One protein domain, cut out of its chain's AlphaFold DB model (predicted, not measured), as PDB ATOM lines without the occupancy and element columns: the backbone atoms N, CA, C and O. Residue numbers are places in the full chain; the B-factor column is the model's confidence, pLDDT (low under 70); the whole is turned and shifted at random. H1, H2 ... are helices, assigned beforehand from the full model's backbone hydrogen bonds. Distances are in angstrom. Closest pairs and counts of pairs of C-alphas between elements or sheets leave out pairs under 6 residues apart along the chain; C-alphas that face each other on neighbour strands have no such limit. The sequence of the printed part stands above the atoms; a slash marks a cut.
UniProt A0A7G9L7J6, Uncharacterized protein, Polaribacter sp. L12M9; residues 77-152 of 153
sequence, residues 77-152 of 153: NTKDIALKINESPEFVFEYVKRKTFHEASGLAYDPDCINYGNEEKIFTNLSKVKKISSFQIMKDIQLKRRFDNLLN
ATOM      1  N   ASN A  77       1.798 -16.897 -38.956       94.56
ATOM      2  CA  ASN A  77       2.400 -16.895 -37.621       94.56
ATOM      3  C   ASN A  77       1.532 -16.058 -36.659       94.56
ATOM      4  O   ASN A  77       0.622 -15.337 -37.077       94.56
ATOM      5  N   THR A  78       1.810 -16.155 -35.362       93.06
ATOM      6  CA  THR A  78       1.046 -15.459 -34.312       93.06
ATOM      7  C   THR A  78       1.165 -13.941 -34.407       93.06
ATOM      8  O   THR A  78       0.190 -13.246 -34.139       93.06
ATOM      9  N   LYS A  79       2.308 -13.417 -34.866       94.75
ATOM     10  CA  LYS A  79       2.534 -11.980 -35.073       94.75
ATOM     11  C   LYS A  79       1.652 -11.407 -36.187       94.75
ATOM     12  O   LYS A  79       1.062 -10.347 -36.007       94.75
ATOM     13  N   ASP A  80       1.523 -12.113 -37.308       95.19
ATOM     14  CA  ASP A  80       0.683 -11.706 -38.440       95.19
ATOM     15  C   ASP A  80      -0.799 -11.704 -38.049       95.19
ATOM     16  O   ASP A  80      -1.544 -10.792 -38.411       95.19
ATOM     17  N   ILE A  81      -1.225 -12.722 -37.291       95.31
ATOM     18  CA  ILE A  81      -2.587 -12.807 -36.754       95.31
ATOM     19  C   ILE A  81      -2.836 -11.635 -35.804       95.31
ATOM     20  O   ILE A  81      -3.814 -10.916 -35.980       95.31
ATOM     21  N   ALA A  82      -1.938 -11.424 -34.839       95.19
ATOM     22  CA  ALA A  82      -2.023 -10.363 -33.843       95.19
ATOM     23  C   ALA A  82      -2.129  -8.974 -34.479       95.19
ATOM     24  O   ALA A  82      -3.025  -8.210 -34.132       95.19
ATOM     25  N   LEU A  83      -1.299  -8.685 -35.487       95.69
ATOM     26  CA  LEU A  83      -1.385  -7.443 -36.251       95.69
ATOM     27  C   LEU A  83      -2.749  -7.287 -36.935       95.69
ATOM     28  O   LEU A  83      -3.349  -6.217 -36.883       95.69
ATOM     29  N   LYS A  84      -3.256  -8.354 -37.564       94.75
ATOM     30  CA  LYS A  84      -4.533  -8.326 -38.287       94.75
ATOM     31  C   LYS A  84      -5.729  -8.042 -37.377       94.75
ATOM     32  O   LYS A  84      -6.667  -7.386 -37.819       94.75
ATOM     33  N   ILE A  85      -5.714  -8.556 -36.149       94.00
ATOM     34  CA  ILE A  85      -6.836  -8.424 -35.204       94.00
ATOM     35  C   ILE A  85      -6.604  -7.342 -34.144       94.00
ATOM     36  O   ILE A  85      -7.432  -7.186 -33.253       94.00
ATOM     37  N   ASN A  86      -5.500  -6.596 -34.258       94.12
ATOM     38  CA  ASN A  86      -5.074  -5.570 -33.309       94.12
ATOM     39  C   ASN A  86      -4.965  -6.093 -31.863       94.12
ATOM     40  O   ASN A  86      -5.557  -5.547 -30.935       94.12
ATOM     41  N   GLU A  87      -4.204  -7.175 -31.687       94.00
ATOM     42  CA  GLU A  87      -3.940  -7.817 -30.395       94.00
ATOM     43  C   GLU A  87      -2.439  -7.979 -30.129       94.00
ATOM     44  O   GLU A  87      -1.611  -7.831 -31.028       94.00
ATOM     45  N   SER A  88      -2.068  -8.311 -28.888       91.88
ATOM     46  CA  SER A  88      -0.670  -8.620 -28.550       91.88
ATOM     47  C   SER A  88      -0.252  -9.992 -29.110       91.88
ATOM     48  O   SER A  88      -0.989 -10.969 -28.897       91.88
ATOM     49  N   PRO A  89       0.929 -10.117 -29.749       91.56
ATOM     50  CA  PRO A  89       1.453 -11.395 -30.232       91.56
ATOM     51  C   PRO A  89       1.516 -12.489 -29.165       91.56
ATOM     52  O   PRO A  89       1.238 -13.645 -29.470       91.56
ATOM     53  N   GLU A  90       1.827 -12.133 -27.920       90.56
ATOM     54  CA  GLU A  90       1.954 -13.052 -26.785       90.56
ATOM     55  C   GLU A  90       0.606 -13.690 -26.436       90.56
ATOM     56  O   GLU A  90       0.500 -14.906 -26.272       90.56
ATOM     57  N   PHE A  91      -0.457 -12.885 -26.388       88.56
ATOM     58  CA  PHE A  91      -1.802 -13.380 -26.101       88.56
ATOM     59  C   PHE A  91      -2.328 -14.273 -27.225       88.56
ATOM     60  O   PHE A  91      -2.895 -15.334 -26.968       88.56
ATOM     61  N   VAL A  92      -2.099 -13.873 -28.480       92.25
ATOM     62  CA  VAL A  92      -2.443 -14.698 -29.644       92.25
ATOM     63  C   VAL A  92      -1.645 -15.998 -29.638       92.25
ATOM     64  O   VAL A  92      -2.208 -17.048 -29.933       92.25
ATOM     65  N   PHE A  93      -0.363 -15.957 -29.275       91.38
ATOM     66  CA  PHE A  93       0.475 -17.144 -29.154       91.38
ATOM     67  C   PHE A  93      -0.087 -18.133 -28.137       91.38
ATOM     68  O   PHE A  93      -0.311 -19.290 -28.484       91.38
ATOM     69  N   GLU A  94      -0.385 -17.677 -26.921       87.62
ATOM     70  CA  GLU A  94      -0.951 -18.533 -25.877       87.62
ATOM     71  C   GLU A  94      -2.328 -19.077 -26.262       87.62
ATOM     72  O   GLU A  94      -2.600 -20.265 -26.068       87.62
ATOM     73  N   TYR A  95      -3.184 -18.245 -26.862       88.25
ATOM     74  CA  TYR A  95      -4.483 -18.688 -27.356       88.25
ATOM     75  C   TYR A  95      -4.327 -19.770 -28.428       88.25
ATOM     76  O   TYR A  95      -4.922 -20.838 -28.304       88.25
ATOM     77  N   VAL A  96      -3.526 -19.514 -29.470       88.44
ATOM     78  CA  VAL A  96      -3.343 -20.451 -30.585       88.44
ATOM     79  C   VAL A  96      -2.755 -21.746 -30.056       88.44
ATOM     80  O   VAL A  96      -3.337 -22.788 -30.312       88.44
ATOM     81  N   LYS A  97      -1.696 -21.675 -29.241       85.94
ATOM     82  CA  LYS A  97      -1.071 -22.834 -28.605       85.94
ATOM     83  C   LYS A  97      -2.097 -23.695 -27.873       85.94
ATOM     84  O   LYS A  97      -2.136 -24.893 -28.120       85.94
ATOM     85  N   ARG A  98      -2.955 -23.105 -27.030       82.62
ATOM     86  CA  ARG A  98      -4.026 -23.830 -26.315       82.62
ATOM     87  C   ARG A  98      -5.088 -24.382 -27.260       82.62
ATOM     88  O   ARG A  98      -5.463 -25.540 -27.143       82.62
ATOM     89  N   LYS A  99      -5.560 -23.579 -28.217       79.44
ATOM     90  CA  LYS A  99      -6.560 -23.988 -29.217       79.44
ATOM     91  C   LYS A  99      -6.023 -25.061 -30.163       79.44
ATOM     92  O   LYS A  99      -6.813 -25.750 -30.783       79.44
ATOM     93  N   THR A 100      -4.705 -25.200 -30.274       76.50
ATOM     94  CA  THR A 100      -4.008 -26.255 -31.011       76.50
ATOM     95  C   THR A 100      -3.361 -27.295 -30.090       76.50
ATOM     96  O   THR A 100      -2.495 -28.045 -30.538       76.50
ATOM     97  N   PHE A 101      -3.750 -27.371 -28.812       70.69
ATOM     98  CA  PHE A 101      -3.285 -28.395 -27.873       70.69
ATOM     99  C   PHE A 101      -4.483 -29.116 -27.239       70.69
ATOM    100  O   PHE A 101      -5.378 -28.480 -26.694       70.69
ATOM    101  N   HIS A 102      -4.566 -30.444 -27.392       60.97
ATOM    102  CA  HIS A 102      -5.696 -31.241 -26.906       60.97
ATOM    103  C   HIS A 102      -5.139 -32.245 -25.909       60.97
ATOM    104  O   HIS A 102      -4.552 -33.262 -26.269       60.97
ATOM    105  N   GLU A 103      -5.300 -31.923 -24.633       49.41
ATOM    106  CA  GLU A 103      -4.709 -32.681 -23.530       49.41
ATOM    107  C   GLU A 103      -5.266 -34.117 -23.463       49.41
ATOM    108  O   GLU A 103      -4.538 -35.063 -23.180       49.41
ATOM    109  N   ALA A 104      -6.534 -34.299 -23.849       50.62
ATOM    110  CA  ALA A 104      -7.241 -35.580 -23.802       50.62
ATOM    111  C   ALA A 104      -6.726 -36.661 -24.778       50.62
ATOM    112  O   ALA A 104      -7.013 -37.836 -24.568       50.62
ATOM    113  N   SER A 105      -5.997 -36.300 -25.840       50.53
ATOM    114  CA  SER A 105      -5.541 -37.256 -26.865       50.53
ATOM    115  C   SER A 105      -4.049 -37.580 -26.812       50.53
ATOM    116  O   SER A 105      -3.605 -38.423 -27.584       50.53
ATOM    117  N   GLY A 106      -3.254 -36.907 -25.966       46.34
ATOM    118  CA  GLY A 106      -1.793 -37.104 -25.881       46.34
ATOM    119  C   GLY A 106      -1.019 -36.841 -27.188       46.34
ATOM    120  O   GLY A 106       0.189 -37.049 -27.252       46.34
ATOM    121  N   LEU A 107      -1.711 -36.387 -28.232       43.56
ATOM    122  CA  LEU A 107      -1.205 -36.135 -29.572       43.56
ATOM    123  C   LEU A 107      -1.410 -34.658 -29.889       43.56
ATOM    124  O   LEU A 107      -2.511 -34.122 -29.735       43.56
ATOM    125  N   ALA A 108      -0.340 -34.014 -30.350       45.44
ATOM    126  CA  ALA A 108      -0.436 -32.715 -30.992       45.44
ATOM    127  C   ALA A 108      -1.309 -32.830 -32.259       45.44
ATOM    128  O   ALA A 108      -1.335 -33.883 -32.896       45.44
ATOM    129  N   TYR A 109      -2.053 -31.763 -32.560       57.97
ATOM    130  CA  TYR A 109      -3.162 -31.676 -33.523       57.97
ATOM    131  C   TYR A 109      -2.913 -32.301 -34.899       57.97
ATOM    132  O   TYR A 109      -1.763 -32.508 -35.281       57.97
ATOM    133  N   ASP A 110      -4.021 -32.499 -35.646       63.34
ATOM    134  CA  ASP A 110      -4.067 -32.727 -37.103       63.34
ATOM    135  C   ASP A 110      -2.786 -32.164 -37.744       63.34
ATOM    136  O   ASP A 110      -2.628 -30.936 -37.774       63.34
ATOM    137  N   PRO A 111      -1.839 -33.029 -38.161       64.94
ATOM    138  CA  PRO A 111      -0.506 -32.608 -38.580       64.94
ATOM    139  C   PRO A 111      -0.554 -31.628 -39.756       64.94
ATOM    140  O   PRO A 111       0.402 -30.889 -39.985       64.94
ATOM    141  N   ASP A 112      -1.691 -31.542 -40.446       77.88
ATOM    142  CA  ASP A 112      -1.918 -30.572 -41.503       77.88
ATOM    143  C   ASP A 112      -2.190 -29.149 -40.995       77.88
ATOM    144  O   ASP A 112      -2.237 -28.231 -41.810       77.88
ATOM    145  N   CYS A 113      -2.406 -28.909 -39.701       85.62
ATOM    146  CA  CYS A 113      -2.802 -27.595 -39.174       85.62
ATOM    147  C   CYS A 113      -1.643 -26.763 -38.616       85.62
ATOM    148  O   CYS A 113      -1.771 -25.539 -38.534       85.62
ATOM    149  N   ILE A 114      -0.522 -27.396 -38.251       88.38
ATOM    150  CA  ILE A 114       0.632 -26.733 -37.635       88.38
ATOM    151  C   ILE A 114       1.891 -27.026 -38.443       88.38
ATOM    152  O   ILE A 114       2.259 -28.172 -38.669       88.38
ATOM    153  N   ASN A 115       2.601 -25.969 -38.815       90.44
ATOM    154  CA  ASN A 115       3.978 -26.053 -39.263       90.44
ATOM    155  C   ASN A 115       4.871 -25.541 -38.130       90.44
ATOM    156  O   ASN A 115       4.914 -24.340 -37.875       90.44
ATOM    157  N   TYR A 116       5.561 -26.452 -37.441       87.12
ATOM    158  CA  TYR A 116       6.385 -26.117 -36.277       87.12
ATOM    159  C   TYR A 116       7.615 -25.274 -36.626       87.12
ATOM    160  O   TYR A 116       8.023 -24.441 -35.817       87.12
ATOM    161  N   GLY A 117       8.183 -25.463 -37.822       85.50
ATOM    162  CA  GLY A 117       9.433 -24.819 -38.235       85.50
ATOM    163  C   GLY A 117      10.683 -25.344 -37.516       85.50
ATOM    164  O   GLY A 117      11.732 -24.717 -37.615       85.50
ATOM    165  N   ASN A 118      10.575 -26.456 -36.783       83.62
ATOM    166  CA  ASN A 118      11.674 -27.125 -36.085       83.62
ATOM    167  C   ASN A 118      11.466 -28.649 -36.066       83.62
ATOM    168  O   ASN A 118      10.342 -29.132 -36.225       83.62
ATOM    169  N   GLU A 119      12.558 -29.390 -35.875       84.44
ATOM    170  CA  GLU A 119      12.567 -30.861 -35.852       84.44
ATOM    171  C   GLU A 119      11.911 -31.436 -34.592       84.44
ATOM    172  O   GLU A 119      11.261 -32.479 -34.644       84.44
ATOM    173  N   GLU A 120      12.022 -30.717 -33.475       84.38
ATOM    174  CA  GLU A 120      11.514 -31.108 -32.155       84.38
ATOM    175  C   GLU A 120       9.979 -31.049 -32.058       84.38
ATOM    176  O   GLU A 120       9.397 -31.518 -31.081       84.38
ATOM    177  N   LYS A 121       9.309 -30.484 -33.073       83.62
ATOM    178  CA  LYS A 121       7.856 -30.257 -33.134       83.62
ATOM    179  C   LYS A 121       7.325 -29.475 -31.929       83.62
ATOM    180  O   LYS A 121       6.237 -29.737 -31.419       83.62
ATOM    181  N   ILE A 122       8.090 -28.478 -31.498       83.69
ATOM    182  CA  ILE A 122       7.715 -27.572 -30.414       83.69
ATOM    183  C   ILE A 122       7.036 -26.341 -31.009       83.69
ATOM    184  O   ILE A 122       7.525 -25.747 -31.974       83.69
ATOM    185  N   PHE A 123       5.900 -25.938 -30.438       86.00
ATOM    186  CA  PHE A 123       5.226 -24.708 -30.845       86.00
ATOM    187  C   PHE A 123       6.010 -23.490 -30.340       86.00
ATOM    188  O   PHE A 123       6.152 -23.282 -29.135       86.00
ATOM    189  N   THR A 124       6.530 -22.691 -31.269       88.50
ATOM    190  CA  THR A 124       7.387 -21.526 -31.009       88.50
ATOM    191  C   THR A 124       6.907 -20.319 -31.814       88.50
ATOM    192  O   THR A 124       5.997 -20.423 -32.634       88.50
ATOM    193  N   ASN A 125       7.546 -19.163 -31.638       84.44
ATOM    194  CA  ASN A 125       7.240 -17.957 -32.418       84.44
ATOM    195  C   ASN A 125       7.494 -18.112 -33.931       84.44
ATOM    196  O   ASN A 125       7.016 -17.297 -34.719       84.44
ATOM    197  N   LEU A 126       8.239 -19.142 -34.347       88.38
ATOM    198  CA  LEU A 126       8.457 -19.477 -35.758       88.38
ATOM    199  C   LEU A 126       7.347 -20.366 -36.332       88.38
ATOM    200  O   LEU A 126       7.238 -20.503 -37.554       88.38
ATOM    201  N   SER A 127       6.525 -20.962 -35.467       90.69
ATOM    202  CA  SER A 127       5.456 -21.853 -35.882       90.69
ATOM    203  C   SER A 127       4.359 -21.092 -36.623       90.69
ATOM    204  O   SER A 127       4.039 -19.934 -36.335       90.69
ATOM    205  N   LYS A 128       3.773 -21.760 -37.613       93.31
ATOM    206  CA  LYS A 128       2.658 -21.249 -38.408       93.31
ATOM    207  C   LYS A 128       1.464 -22.168 -38.268       93.31
ATOM    208  O   LYS A 128       1.617 -23.382 -38.163       93.31
ATOM    209  N   VAL A 129       0.276 -21.584 -38.340       92.12
ATOM    210  CA  VAL A 129      -0.991 -22.310 -38.276       92.12
ATOM    211  C   VAL A 129      -1.858 -22.018 -39.492       92.12
ATOM    212  O   VAL A 129      -1.794 -20.929 -40.072       92.12
ATOM    213  N   LYS A 130      -2.667 -23.005 -39.871       92.06
ATOM    214  CA  LYS A 130      -3.797 -22.875 -40.797       92.06
ATOM    215  C   LYS A 130      -4.984 -23.684 -40.266       92.06
ATOM    216  O   LYS A 130      -4.881 -24.336 -39.234       92.06
ATOM    217  N   LYS A 131      -6.118 -23.615 -40.962       89.56
ATOM    218  CA  LYS A 131      -7.433 -24.115 -40.529       89.56
ATOM    219  C   LYS A 131      -7.927 -23.504 -39.205       89.56
ATOM    220  O   LYS A 131      -8.775 -24.067 -38.523       89.56
ATOM    221  N   ILE A 132      -7.418 -22.321 -38.865       88.75
ATOM    222  CA  ILE A 132      -7.895 -21.479 -37.766       88.75
ATOM    223  C   ILE A 132      -7.932 -20.056 -38.306       88.75
ATOM    224  O   ILE A 132      -6.900 -19.512 -38.710       88.75
ATOM    225  N   SER A 133      -9.122 -19.463 -38.374       91.81
ATOM    226  CA  SER A 133      -9.271 -18.101 -38.876       91.81
ATOM    227  C   SER A 133      -8.860 -17.076 -37.819       91.81
ATOM    228  O   SER A 133      -9.229 -17.202 -36.654       91.81
ATOM    229  N   SER A 134      -8.173 -16.016 -38.238       93.75
ATOM    230  CA  SER A 134      -7.884 -14.846 -37.408       93.75
ATOM    231  C   SER A 134      -9.177 -14.228 -36.858       93.75
ATOM    232  O   SER A 134      -9.204 -13.775 -35.721       93.75
ATOM    233  N   PHE A 135     -10.276 -14.281 -37.623       92.50
ATOM    234  CA  PHE A 135     -11.588 -13.795 -37.183       92.50
ATOM    235  C   PHE A 135     -12.160 -14.631 -36.028       92.50
ATOM    236  O   PHE A 135     -12.663 -14.067 -35.061       92.50
ATOM    237  N   GLN A 136     -12.005 -15.959 -36.079       90.06
ATOM    238  CA  GLN A 136     -12.392 -16.843 -34.972       90.06
ATOM    239  C   GLN A 136     -11.569 -16.546 -33.715       90.06
ATOM    240  O   GLN A 136     -12.119 -16.463 -32.622       90.06
ATOM    241  N   ILE A 137     -10.255 -16.362 -33.876       91.00
ATOM    242  CA  ILE A 137      -9.355 -16.024 -32.766       91.00
ATOM    243  C   ILE A 137      -9.822 -14.723 -32.107       91.00
ATOM    244  O   ILE A 137      -9.994 -14.678 -30.893       91.00
ATOM    245  N   MET A 138     -10.095 -13.685 -32.902       91.62
ATOM    246  CA  MET A 138     -10.596 -12.404 -32.402       91.62
ATOM    247  C   MET A 138     -11.889 -12.563 -31.593       91.62
ATOM    248  O   MET A 138     -11.972 -12.045 -30.478       91.62
ATOM    249  N   LYS A 139     -12.876 -13.300 -32.119       90.44
ATOM    250  CA  LYS A 139     -14.135 -13.567 -31.415       90.44
ATOM    251  C   LYS A 139     -13.883 -14.244 -30.066       90.44
ATOM    252  O   LYS A 139     -14.368 -13.764 -29.042       90.44
ATOM    253  N   ASP A 140     -13.124 -15.336 -30.049       89.06
ATOM    254  CA  ASP A 140     -12.892 -16.110 -28.827       89.06
ATOM    255  C   ASP A 140     -12.153 -15.272 -27.766       89.06
ATOM    256  O   ASP A 140     -12.484 -15.342 -26.581       89.06
ATOM    257  N   ILE A 141     -11.199 -14.428 -28.181       88.06
ATOM    258  CA  ILE A 141     -10.503 -13.482 -27.295       88.06
ATOM    259  C   ILE A 141     -11.487 -12.471 -26.691       88.06
ATOM    260  O   ILE A 141     -11.472 -12.241 -25.480       88.06
ATOM    261  N   GLN A 142     -12.359 -11.880 -27.509       88.12
ATOM    262  CA  GLN A 142     -13.350 -10.908 -27.043       88.12
ATOM    263  C   GLN A 142     -14.360 -11.537 -26.079       88.12
ATOM    264  O   GLN A 142     -14.679 -10.936 -25.054       88.12
ATOM    265  N   LEU A 143     -14.834 -12.751 -26.370       87.50
ATOM    266  CA  LEU A 143     -15.713 -13.494 -25.468       87.50
ATOM    267  C   LEU A 143     -15.019 -13.784 -24.140       87.50
ATOM    268  O   LEU A 143     -15.594 -13.508 -23.091       87.50
ATOM    269  N   LYS A 144     -13.767 -14.258 -24.171       85.69
ATOM    270  CA  LYS A 144     -12.988 -14.505 -22.954       85.69
ATOM    271  C   LYS A 144     -12.878 -13.247 -22.089       85.69
ATOM    272  O   LYS A 144     -13.156 -13.317 -20.901       85.69
ATOM    273  N   ARG A 145     -12.541 -12.098 -22.685       85.25
ATOM    274  CA  ARG A 145     -12.465 -10.814 -21.966       85.25
ATOM    275  C   ARG A 145     -13.799 -10.411 -21.344       85.25
ATOM    276  O   ARG A 145     -13.820  -9.954 -20.210       85.25
ATOM    277  N   ARG A 146     -14.910 -10.597 -22.064       86.81
ATOM    278  CA  ARG A 146     -16.253 -10.327 -21.526       86.81
ATOM    279  C   ARG A 146     -16.557 -11.206 -20.315       86.81
ATOM    280  O   ARG A 146     -17.027 -10.686 -19.313       86.81
ATOM    281  N   PHE A 147     -16.265 -12.504 -20.389       87.62
ATOM    282  CA  PHE A 147     -16.462 -13.415 -19.259       87.62
ATOM    283  C   PHE A 147     -15.554 -13.086 -18.075       87.62
ATOM    284  O   PHE A 147     -16.034 -13.038 -16.949       87.62
ATOM    285  N   ASP A 148     -14.270 -12.820 -18.324       86.38
ATOM    286  CA  ASP A 148     -13.322 -12.462 -17.271       86.38
ATOM    287  C   ASP A 148     -13.761 -11.154 -16.574       86.38
ATOM    288  O   ASP A 148     -13.658 -11.055 -15.357       86.38
ATOM    289  N   ASN A 149     -14.327 -10.182 -17.299       85.75
ATOM    290  CA  ASN A 149     -14.881  -8.965 -16.691       85.75
ATOM    291  C   ASN A 149     -16.123  -9.247 -15.828       85.75
ATOM    292  O   ASN A 149     -16.196  -8.752 -14.713       85.75
ATOM    293  N   LEU A 150     -17.060 -10.074 -16.306       84.31
ATOM    294  CA  LEU A 150     -18.288 -10.416 -15.571       84.31
ATOM    295  C   LEU A 150     -18.039 -11.193 -14.269       84.31
ATOM    296  O   LEU A 150     -18.896 -11.199 -13.397       84.31
ATOM    297  N   LEU A 151     -16.910 -11.898 -14.155       79.12
ATOM    298  CA  LEU A 151     -16.543 -12.657 -12.952       79.12
ATOM    299  C   LEU A 151     -15.770 -11.825 -11.918       79.12
ATOM    300  O   LEU A 151     -15.564 -12.297 -10.802       79.12
ATOM    301  N   ASN A 152     -15.300 -10.635 -12.301       69.88
ATOM    302  CA  ASN A 152     -14.545  -9.723 -11.440       69.88
ATOM    303  C   ASN A 152     -15.382  -8.513 -10.970       69.88
ATOM    304  O   ASN A 152     -14.838  -7.631 -10.303       69.88
TER     305      ASN A 152
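What this domain is: This is residues 77 to 152 of the 153 residues of an uncharacterized protein of Polaribacter sp. L12M9 (UniProt A0A7G9L7J6). Three helices, each about perpendicular to the other two, meet in a small core; H3, the longest, joins it near its start, and residues 142 to 152, of which 142 to 150 belong to H3, stick out as an arm. The long loop of residues 100 to 133 links H2 to H3, and its residues 102 to 107 stick out too. The 76 printed residues include H1, H2 and H3 in that order, with no named strand: all helix, though under half, 36, are in named elements. The whole is compact, radius of gyration of the C-alphas 13.1 A, spanning 41 by 30 by 18 A.

Where its parts are: H3, residues 134 to 150, is 24.6 A long and ends at C-alpha 150 (-18.288, -10.416, -15.571). H2, residues 89 to 99, measures 15.0 A. H1, residues 78 to 85, measures 10.6 A from C-alpha 78 (1.046, -15.459, -34.312).

How they stand to each other: H3 touches H2 with residues 137 to 141 alone, closest C-alphas Val 92 and Ile 137, 7.7 A, at 86 degrees. H3 touches H1 with residues 134 to 138 alone, closest C-alphas Ile 81 and Ser 134, 5.7 A, at 77 degrees. H1 touches H2, closest C-alphas Lys 79 and Pro 89, 5.0 A, at 76 degrees. In H1, H2 and H3 every O i to N i+4 pair is within hydrogen-bond range.

The domain as a whole: The C-alphas farthest apart, of Glu 119 and Leu 150, are 42.2 A apart. The printed part has no cut. The link H1 to H2 is tight; H2 to H3, 34 residues, is long, and its residues 114 to 115 pair antiparallel with 128 to 129. The pLDDT is under 70 at residues 102 to 111 and 152.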